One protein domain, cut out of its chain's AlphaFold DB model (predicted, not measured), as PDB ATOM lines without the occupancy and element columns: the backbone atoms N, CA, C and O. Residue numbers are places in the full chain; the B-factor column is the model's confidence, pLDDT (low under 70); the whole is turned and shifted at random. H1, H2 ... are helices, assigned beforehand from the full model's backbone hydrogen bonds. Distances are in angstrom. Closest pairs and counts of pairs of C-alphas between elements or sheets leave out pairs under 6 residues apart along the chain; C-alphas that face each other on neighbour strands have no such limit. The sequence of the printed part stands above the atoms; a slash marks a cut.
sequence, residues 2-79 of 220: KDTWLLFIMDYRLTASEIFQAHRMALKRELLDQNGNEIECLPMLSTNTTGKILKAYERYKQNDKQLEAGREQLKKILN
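Overview. This is residues 2 to 79 of the 220 residues of an uncharacterized protein of Chryseobacterium sp. ON_d1 (UniProt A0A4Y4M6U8). Two helices, H2 and H3, cross almost at right angles in a small body, with the short H1 near H3; H4 sticks out beyond the end of H3 as a free arm. A long loop, residues 28 to 46, links H2 to H3. The printed part has 78 residues, all helix in class, in order H1, H2, H3, H4; it is loose, with a radius of gyration of the C-alphas of 14.3 A and spans of 46 by 31 by 18 A.

Arrangement. H1, residues 2 to 10, is near H3, residues 47 to 63. H2, residues 16 to 27, touches residues 50 to 57 of H3, about perpendicular at 81 degrees; the closest C-alphas, of Ala 22 and Tyr 57, are 5.5 A apart. H4, residues 65 to 78, is close to H3 but not clearly touching, the closest C-alphas, of Lys 61 and Leu 67, being 7.4 A apart. In H1, H2, H3 and H4 every O i to N i+4 pair is within hydrogen-bond range.

Along the chain. H1 begins at C-alpha 2 (81.800, 209.662, 196.391). H3 is 24.7 A long; H4, 19.8 A, ends at C-alpha 78 (82.329, 208.918, 234.846).

Size, cuts and confidence. The printed part has no cut. pLDDT is under 70 at residues 2 to 6, 10, 41 to 45, 63 and 65 to 67.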
ATOM      1  N   LYS A   2      82.132 209.309 194.991       53.12
ATOM      2  CA  LYS A   2      81.800 209.662 196.391       53.12
ATOM      3  C   LYS A   2      82.030 208.508 197.383       53.12
ATOM      4  O   LYS A   2      82.620 208.727 198.434       53.12
ATOM      5  N   ASP A   3      81.663 207.284 197.006       58.38
ATOM      6  CA  ASP A   3      81.763 206.107 197.891       58.38
ATOM      7  C   ASP A   3      83.217 205.712 198.192       58.38
ATOM      8  O   ASP A   3      83.548 205.306 199.300       58.38
ATOM      9  N   THR A   4      84.122 205.923 197.234       64.38
ATOM     10  CA  THR A   4      85.562 205.662 197.381       64.38
ATOM     11  C   THR A   4      86.221 206.609 198.390       64.38
ATOM     12  O   THR A   4      87.152 206.221 199.086       64.38
ATOM     13  N   TRP A   5      85.729 207.849 198.485       68.12
ATOM     14  CA  TRP A   5      86.254 208.853 199.414       68.12
ATOM     15  C   TRP A   5      85.753 208.625 200.845       68.12
ATOM     16  O   TRP A   5      86.509 208.779 201.798       68.12
ATOM     17  N   LEU A   6      84.498 208.186 200.990       65.38
ATOM     18  CA  LEU A   6      83.939 207.740 202.268       65.38
ATOM     19  C   LEU A   6      84.701 206.532 202.820       65.38
ATOM     20  O   LEU A   6      85.137 206.576 203.966       65.38
ATOM     21  N   LEU A   7      84.938 205.507 201.993       72.50
ATOM     22  CA  LEU A   7      85.727 204.334 202.386       72.50
ATOM     23  C   LEU A   7      87.151 204.713 202.815       72.50
ATOM     24  O   LEU A   7      87.626 204.237 203.837       72.50
ATOM     25  N   PHE A   8      87.801 205.626 202.087       75.44
ATOM     26  CA  PHE A   8      89.140 206.115 202.425       75.44
ATOM     27  C   PHE A   8      89.211 206.817 203.794       75.44
ATOM     28  O   PHE A   8      90.205 206.707 204.506       75.44
ATOM     29  N   ILE A   9      88.166 207.551 204.171       72.69
ATOM     30  CA  ILE A   9      88.121 208.297 205.434       72.69
ATOM     31  C   ILE A   9      87.780 207.399 206.623       72.69
ATOM     32  O   ILE A   9      88.232 207.674 207.733       72.69
ATOM     33  N   MET A  10      87.016 206.327 206.404       69.00
ATOM     34  CA  MET A  10      86.621 205.387 207.460       69.00
ATOM     35  C   MET A  10      87.803 204.653 208.108       69.00
ATOM     36  O   MET A  10      87.678 204.206 209.246       69.00
ATOM     37  N   ASP A  11      88.953 204.578 207.433       77.94
ATOM     38  CA  ASP A  11      90.180 203.989 207.987       77.94
ATOM     39  C   ASP A  11      90.846 204.865 209.069       77.94
ATOM     40  O   ASP A  11      91.757 204.413 209.767       77.94
ATOM     41  N   TYR A  12      90.391 206.110 209.242       79.31
ATOM     42  CA  TYR A  12      90.913 207.059 210.224       79.31
ATOM     43  C   TYR A  12      90.001 207.166 211.445       79.31
ATOM     44  O   TYR A  12      88.776 207.226 211.336       79.31
ATOM     45  N   ARG A  13      90.585 207.281 212.644       80.25
ATOM     46  CA  ARG A  13      89.829 207.433 213.904       80.25
ATOM     47  C   ARG A  13      89.461 208.896 214.163       80.25
ATOM     48  O   ARG A  13      89.690 209.427 215.256       80.25
ATOM     49  N   LEU A  14      88.909 209.549 213.144       81.88
ATOM     50  CA  LEU A  14      88.568 210.967 213.134       81.88
ATOM     51  C   LEU A  14      87.089 211.162 212.797       81.88
ATOM     52  O   LEU A  14      86.546 210.557 211.878       81.88
ATOM     53  N   THR A  15      86.434 212.045 213.540       83.06
ATOM     54  CA  THR A  15      85.081 212.521 213.231       83.06
ATOM     55  C   THR A  15      85.096 213.487 212.041       83.06
ATOM     56  O   THR A  15      86.126 214.075 211.713       83.06
ATOM     57  N   ALA A  16      83.939 213.720 211.410       79.69
ATOM     58  CA  ALA A  16      83.815 214.673 210.298       79.69
ATOM     59  C   ALA A  16      84.342 216.080 210.652       79.69
ATOM     60  O   ALA A  16      85.055 216.701 209.862       79.69
ATOM     61  N   SER A  17      84.058 216.554 211.868       80.75
ATOM     62  CA  SER A  17      84.561 217.835 212.379       80.75
ATOM     63  C   SER A  17      86.084 217.842 212.535       80.75
ATOM     64  O   SER A  17      86.734 218.839 212.229       80.75
ATOM     65  N   GLU A  18      86.669 216.727 212.973       83.19
ATOM     66  CA  GLU A  18      88.120 216.572 213.106       83.19
ATOM     67  C   GLU A  18      88.821 216.497 211.752       83.19
ATOM     68  O   GLU A  18      89.902 217.048 211.599       83.19
ATOM     69  N   ILE A  19      88.193 215.889 210.747       85.06
ATOM     70  CA  ILE A  19      88.702 215.875 209.371       85.06
ATOM     71  C   ILE A  19      88.735 217.295 208.799       85.06
ATOM     72  O   ILE A  19      89.737 217.693 208.202       85.06
ATOM     73  N   PHE A  20      87.678 218.082 209.009       84.00
ATOM     74  CA  PHE A  20      87.658 219.491 208.611       84.00
ATOM     75  C   PHE A  20      88.742 220.296 209.341       84.00
ATOM     76  O   PHE A  20      89.490 221.052 208.719       84.00
ATOM     77  N   GLN A  21      88.873 220.088 210.652       83.88
ATOM     78  CA  GLN A  21      89.894 220.737 211.468       83.88
ATOM     79  C   GLN A  21      91.311 220.371 211.013       83.88
ATOM     80  O   GLN A  21      92.153 221.260 210.908       83.88
ATOM     81  N   ALA A  22      91.566 219.104 210.688       86.75
ATOM     82  CA  ALA A  22      92.851 218.630 210.190       86.75
ATOM     83  C   ALA A  22      93.262 219.373 208.913       86.75
ATOM     84  O   ALA A  22      94.372 219.890 208.824       86.75
ATOM     85  N   HIS A  23      92.341 219.513 207.956       85.06
ATOM     86  CA  HIS A  23      92.596 220.284 206.738       85.06
ATOM     87  C   HIS A  23      92.806 221.771 207.037       85.06
ATOM     88  O   HIS A  23      93.709 222.387 206.478       85.06
ATOM     89  N   ARG A  24      92.025 222.349 207.958       85.81
ATOM     90  CA  ARG A  24      92.190 223.745 208.380       85.81
ATOM     91  C   ARG A  24      93.567 223.999 208.998       85.81
ATOM     92  O   ARG A  24      94.190 225.007 208.682       85.81
ATOM     93  N   MET A  25      94.039 223.101 209.859       85.19
ATOM     94  CA  MET A  25      95.353 223.203 210.501       85.19
ATOM     95  C   MET A  25      96.494 222.971 209.506       85.19
ATOM     96  O   MET A  25      97.495 223.681 209.550       85.19
ATOM     97  N   ALA A  26      96.328 222.045 208.556       85.31
ATOM     98  CA  ALA A  26      97.293 221.841 207.475       85.31
ATOM     99  C   ALA A  26      97.445 223.091 206.592       85.31
ATOM    100  O   ALA A  26      98.565 223.516 206.326       85.31
ATOM    101  N   LEU A  27      96.337 223.747 206.221       83.81
ATOM    102  CA  LEU A  27      96.369 225.009 205.466       83.81
ATOM    103  C   LEU A  27      97.067 226.144 206.229       83.81
ATOM    104  O   LEU A  27      97.701 227.002 205.618       83.81
ATOM    105  N   LYS A  28      96.965 226.145 207.561       85.19
ATOM    106  CA  LYS A  28      97.645 227.100 208.445       85.19
ATOM    107  C   LYS A  28      99.087 226.719 208.787       85.19
ATOM    108  O   LYS A  28      99.726 227.462 209.523       85.19
ATOM    109  N   ARG A  29      99.595 225.596 208.260       82.44
ATOM    110  CA  ARG A  29     100.939 225.057 208.548       82.44
ATOM    111  C   ARG A  29     101.153 224.710 210.028       82.44
ATOM    112  O   ARG A  29     102.272 224.684 210.519       82.44
ATOM    113  N   GLU A  30     100.065 224.409 210.735       81.62
ATOM    114  CA  GLU A  30     100.073 223.995 212.145       81.62
ATOM    115  C   GLU A  30     100.295 222.475 212.299       81.62
ATOM    116  O   GLU A  30     100.572 221.995 213.396       81.62
ATOM    117  N   LEU A  31     100.170 221.705 211.208       83.31
ATOM    118  CA  LEU A  31     100.458 220.269 211.166       83.31
ATOM    119  C   LEU A  31     101.760 219.999 210.415       83.31
ATOM    120  O   LEU A  31     101.916 220.396 209.260       83.31
ATOM    121  N   LEU A  32     102.647 219.257 211.072       82.12
ATOM    122  CA  LEU A  32     103.920 218.819 210.517       82.12
ATOM    123  C   LEU A  32     103.854 217.347 210.104       82.12
ATOM    124  O   LEU A  32     103.090 216.550 210.659       82.12
ATOM    125  N   ASP A  33     104.655 216.989 209.108       77.31
ATOM    126  CA  ASP A  33     104.839 215.615 208.670       77.31
ATOM    127  C   ASP A  33     105.627 214.784 209.704       77.31
ATOM    128  O   ASP A  33     105.983 215.234 210.795       77.31
ATOM    129  N   GLN A  34     105.906 213.525 209.365       73.69
ATOM    130  CA  GLN A  34     106.617 212.604 210.259       73.69
ATOM    131  C   GLN A  34     108.062 213.025 210.564       73.69
ATOM    132  O   GLN A  34     108.627 212.558 211.548       73.69
ATOM    133  N   ASN A  35     108.633 213.875 209.715       75.69
ATOM    134  CA  ASN A  35     110.005 214.352 209.759       75.69
ATOM    135  C   ASN A  35     110.087 215.803 210.274       75.69
ATOM    136  O   ASN A  35     111.180 216.360 210.323       75.69
ATOM    137  N   GLY A  36     108.958 216.413 210.663       72.38
ATOM    138  CA  GLY A  36     108.887 217.787 211.165       72.38
ATOM    139  C   GLY A  36     108.746 218.869 210.090       72.38
ATOM    140  O   GLY A  36     108.855 220.047 210.420       72.38
ATOM    141  N   ASN A  37     108.492 218.510 208.829       81.12
ATOM    142  CA  ASN A  37     108.328 219.465 207.732       81.12
ATOM    143  C   ASN A  37     106.864 219.872 207.537       81.12
ATOM    144  O   ASN A  37     105.942 219.122 207.857       81.12
ATOM    145  N   GLU A  38     106.645 221.046 206.946       82.38
ATOM    146  CA  GLU A  38     105.310 221.493 206.546       82.38
ATOM    147  C   GLU A  38     104.707 220.557 205.483       82.38
ATOM    148  O   GLU A  38     105.378 220.129 204.542       82.38
ATOM    149  N   ILE A  39     103.416 220.243 205.613       81.69
ATOM    150  CA  ILE A  39     102.703 219.441 204.614       81.69
ATOM    151  C   ILE A  39     102.307 220.347 203.446       81.69
ATOM    152  O   ILE A  39     101.419 221.191 203.576       81.69
ATOM    153  N   GLU A  40     102.921 220.140 202.282       74.06
ATOM    154  CA  GLU A  40     102.565 220.866 201.062       74.06
ATOM    155  C   GLU A  40     101.110 220.592 200.649       74.06
ATOM    156  O   GLU A  40     100.743 219.511 200.173       74.06
ATOM    157  N   CYS A  41     100.262 221.604 200.829       68.62
ATOM    158  CA  CYS A  41      98.860 221.571 200.437       68.62
ATOM    159  C   CYS A  41      98.722 222.076 198.996       68.62
ATOM    160  O   CYS A  41      98.534 223.267 198.755       68.62
ATOM    161  N   LEU A  42      98.852 221.163 198.029       66.81
ATOM    162  CA  LEU A  42      98.659 221.481 196.613       66.81
ATOM    163  C   LEU A  42      97.179 221.812 196.300       66.81
ATOM    164  O   LEU A  42      96.287 221.270 196.955       66.81
ATOM    165  N   PRO A  43      96.893 222.641 195.271       57.75
ATOM    166  CA  PRO A  43      95.539 223.120 194.948       57.75
ATOM    167  C   PRO A  43      94.514 222.018 194.648       57.75
ATOM    168  O   PRO A  43      93.314 222.228 194.805       57.75
ATOM    169  N   MET A  44      94.979 220.838 194.229       60.06
ATOM    170  CA  MET A  44      94.159 219.635 194.152       60.06
ATOM    171  C   MET A  44      94.574 218.683 195.271       60.06
ATOM    172  O   MET A  44      95.665 218.109 195.240       60.06
ATOM    173  N   LEU A  45      93.693 218.514 196.261       61.75
ATOM    174  CA  LEU A  45      93.865 217.545 197.341       61.75
ATOM    175  C   LEU A  45      93.821 216.133 196.755       61.75
ATOM    176  O   LEU A  45      92.760 215.535 196.585       61.75
ATOM    177  N   SER A  46      94.995 215.599 196.426       74.00
ATOM    178  CA  SER A  46      95.122 214.179 196.123       74.00
ATOM    179  C   SER A  46      94.788 213.367 197.378       74.00
ATOM    180  O   SER A  46      95.096 213.784 198.498       74.00
ATOM    181  N   THR A  47      94.224 212.170 197.205       76.12
ATOM    182  CA  THR A  47      93.962 211.225 198.305       76.12
ATOM    183  C   THR A  47      95.210 210.985 199.167       76.12
ATOM    184  O   THR A  47      95.117 210.829 200.381       76.12
ATOM    185  N   ASN A  48      96.400 211.035 198.561       77.62
ATOM    186  CA  ASN A  48      97.676 210.908 199.260       77.62
ATOM    187  C   ASN A  48      97.948 212.109 200.188       77.62
ATOM    188  O   ASN A  48      98.262 211.929 201.364       77.62
ATOM    189  N   THR A  49      97.762 213.337 199.693       78.81
ATOM    190  CA  THR A  49      97.911 214.567 200.490       78.81
ATOM    191  C   THR A  49      96.920 214.587 201.653       78.81
ATOM    192  O   THR A  49      97.323 214.805 202.794       78.81
ATOM    193  N   THR A  50      95.650 214.264 201.397       83.88
ATOM    194  CA  THR A  50      94.634 214.124 202.450       83.88
ATOM    195  C   THR A  50      95.045 213.072 203.479       83.88
ATOM    196  O   THR A  50      94.988 213.330 204.678       83.88
ATOM    197  N   GLY A  51      95.546 211.915 203.044       82.94
ATOM    198  CA  GLY A  51      95.985 210.864 203.958       82.94
ATOM    199  C   GLY A  51      97.145 211.279 204.865       82.94
ATOM    200  O   GLY A  51      97.172 210.893 206.036       82.94
ATOM    201  N   LYS A  52      98.076 212.099 204.358       84.38
ATOM    202  CA  LYS A  52      99.166 212.688 205.153       84.38
ATOM    203  C   LYS A  52      98.636 213.662 206.206       84.38
ATOM    204  O   LYS A  52      99.045 213.565 207.360       84.38
ATOM    205  N   ILE A  53      97.701 214.534 205.827       86.38
ATOM    206  CA  ILE A  53      97.055 215.501 206.731       86.38
ATOM    207  C   ILE A  53      96.339 214.780 207.878       86.38
ATOM    208  O   ILE A  53      96.552 215.112 209.044       86.38
ATOM    209  N   LEU A  54      95.531 213.763 207.568       88.00
ATOM    210  CA  LEU A  54      94.771 213.028 208.581       88.00
ATOM    211  C   LEU A  54      95.691 212.267 209.547       88.00
ATOM    212  O   LEU A  54      95.497 212.352 210.758       88.00
ATOM    213  N   LYS A  55      96.754 211.614 209.046       86.31
ATOM    214  CA  LYS A  55      97.753 210.956 209.913       86.31
ATOM    215  C   LYS A  55      98.512 211.947 210.794       86.31
ATOM    216  O   LYS A  55      98.812 211.627 211.943       86.31
ATOM    217  N   ALA A  56      98.857 213.122 210.272       85.50
ATOM    218  CA  ALA A  56      99.525 214.160 211.053       85.50
ATOM    219  C   ALA A  56      98.616 214.688 212.170       85.50
ATOM    220  O   ALA A  56      99.053 214.831 213.310       85.50
ATOM    221  N   TYR A  57      97.329 214.882 211.876       86.69
ATOM    222  CA  TYR A  57      96.347 215.301 212.870       86.69
ATOM    223  C   TYR A  57      96.101 214.238 213.952       86.69
ATOM    224  O   TYR A  57      95.997 214.576 215.128       86.69
ATOM    225  N   GLU A  58      96.071 212.947 213.603       85.19
ATOM    226  CA  GLU A  58      95.989 211.873 214.605       85.19
ATOM    227  C   GLU A  58      97.172 211.897 215.583       85.19
ATOM    228  O   GLU A  58      96.975 211.713 216.783       85.19
ATOM    229  N   ARG A  59      98.389 212.180 215.100       83.19
ATOM    230  CA  ARG A  59      99.580 212.331 215.957       83.19
ATOM    231  C   ARG A  59      99.518 213.586 216.812       83.19
ATOM    232  O   ARG A  59      99.821 213.528 217.998       83.19
ATOM    233  N   TYR A  60      99.094 214.704 216.224       83.94
ATOM    234  CA  TYR A  60      98.868 215.948 216.954       83.94
ATOM    235  C   TYR A  60      97.893 215.723 218.120       83.94
ATOM    236  O   TYR A  60      98.197 216.063 219.258       83.94
ATOM    237  N   LYS A  61      96.777 215.032 217.862       78.19
ATOM    238  CA  LYS A  61      95.762 214.673 218.862       78.19
ATOM    239  C   LYS A  61      96.292 213.753 219.969       78.19
ATOM    240  O   LYS A  61      95.797 213.815 221.089       78.19
ATOM    241  N   GLN A  62      97.256 212.881 219.669       72.44
ATOM    242  CA  GLN A  62      97.901 212.026 220.677       72.44
ATOM    243  C   GLN A  62      98.830 212.812 221.608       72.44
ATOM    244  O   GLN A  62      98.964 212.438 222.766       72.44
ATOM    245  N   ASN A  63      99.426 213.902 221.119       67.94
ATOM    246  CA  ASN A  63     100.376 214.724 221.872       67.94
ATOM    247  C   ASN A  63      99.736 215.970 222.513       67.94
ATOM    248  O   ASN A  63     100.431 216.766 223.151       67.94
ATOM    249  N   ASP A  64      98.425 216.163 222.345       73.25
ATOM    250  CA  ASP A  64      97.693 217.290 222.912       73.25
ATOM    251  C   ASP A  64      97.425 217.070 224.411       73.25
ATOM    252  O   ASP A  64      96.499 216.362 224.823       73.25
ATOM    253  N   LYS A  65      98.245 217.727 225.236       68.94
ATOM    254  CA  LYS A  65      98.151 217.703 226.703       68.94
ATOM    255  C   LYS A  65      96.796 218.191 227.225       68.94
ATOM    256  O   LYS A  65      96.363 217.757 228.290       68.94
ATOM    257  N   GLN A  66      96.110 219.081 226.504       68.88
ATOM    258  CA  GLN A  66      94.803 219.591 226.918       68.88
ATOM    259  C   GLN A  66      93.714 218.529 226.726       68.88
ATOM    260  O   GLN A  66      92.818 218.390 227.561       68.88
ATOM    261  N   LEU A  67      93.817 217.738 225.658       69.88
ATOM    262  CA  LEU A  67      92.908 216.630 225.384       69.88
ATOM    263  C   LEU A  67      93.123 215.461 226.355       69.88
ATOM    264  O   LEU A  67      92.156 214.825 226.778       69.88
ATOM    265  N   GLU A  68      94.369 215.198 226.750       74.06
ATOM    266  CA  GLU A  68      94.696 214.232 227.804       74.06
ATOM    267  C   GLU A  68      94.123 214.662 229.163       74.06
ATOM    268  O   GLU A  68      93.365 213.905 229.773       74.06
ATOM    269  N   ALA A  69      94.361 215.913 229.573       75.06
ATOM    270  CA  ALA A  69      93.797 216.473 230.801       75.06
ATOM    271  C   ALA A  69      92.257 216.436 230.805       75.06
ATOM    272  O   ALA A  69      91.640 216.060 231.804       75.06
ATOM    273  N   GLY A  70      91.618 216.757 229.673       75.00
ATOM    274  CA  GLY A  70      90.166 216.656 229.520       75.00
ATOM    275  C   GLY A  70      89.650 215.218 229.657       75.00
ATOM    276  O   GLY A  70      88.635 214.980 230.312       75.00
ATOM    277  N   ARG A  71      90.364 214.229 229.104       79.81
ATOM    278  CA  ARG A  71      90.020 212.803 229.257       79.81
ATOM    279  C   ARG A  71      90.159 212.321 230.695       79.81
ATOM    280  O   ARG A  71      89.324 211.541 231.144       79.81
ATOM    281  N   GLU A  72      91.184 212.763 231.417       78.44
ATOM    282  CA  GLU A  72      91.344 212.431 232.836       78.44
ATOM    283  C   GLU A  72      90.225 213.022 233.693       78.44
ATOM    284  O   GLU A  72      89.668 212.325 234.541       78.44
ATOM    285  N   GLN A  73      89.842 214.276 233.441       78.50
ATOM    286  CA  GLN A  73      88.704 214.903 234.117       78.50
ATOM    287  C   GLN A  73      87.398 214.151 233.835       78.50
ATOM    288  O   GLN A  73      86.656 213.844 234.765       78.50
ATOM    289  N   LEU A  74      87.148 213.772 232.577       79.25
ATOM    290  CA  LEU A  74      85.972 212.978 232.211       79.25
ATOM    291  C   LEU A  74      85.975 211.593 232.867       79.25
ATOM    292  O   LEU A  74      84.928 211.144 233.324       79.25
ATOM    293  N   LYS A  75      87.134 210.929 232.977       81.12
ATOM    294  CA  LYS A  75      87.255 209.655 233.706       81.12
ATOM    295  C   LYS A  75      86.886 209.798 235.182       81.12
ATOM    296  O   LYS A  75      86.202 208.920 235.692       81.12
ATOM    297  N   LYS A  76      87.293 210.887 235.843       78.38
ATOM    298  CA  LYS A  76      86.934 211.169 237.248       78.38
ATOM    299  C   LYS A  76      85.439 211.438 237.437       78.38
ATOM    300  O   LYS A  76      84.892 211.119 238.482       78.38
ATOM    301  N   ILE A  77      84.779 212.020 236.435       77.81
ATOM    302  CA  ILE A  77      83.329 212.269 236.463       77.81
ATOM    303  C   ILE A  77      82.547 210.975 236.207       77.81
ATOM    304  O   ILE A  77      81.553 210.714 236.875       77.81
ATOM    305  N   LEU A  78      82.987 210.171 235.234       80.88
ATOM    306  CA  LEU A  78      82.329 208.918 234.846       80.88
ATOM    307  C   LEU A  78      82.516 207.810 235.886       80.88
ATOM    308  O   LEU A  78      81.608 207.010 236.091       80.88
ATOM    309  N   ASN A  79      83.675 207.786 236.543       79.25
ATOM    310  CA  ASN A  79      83.984 206.906 237.660       79.25
ATOM    311  C   ASN A  79      84.256 207.781 238.887       79.25
ATOM    312  O   ASN A  79      85.427 208.066 239.167       79.25
TER     313      ASN A  79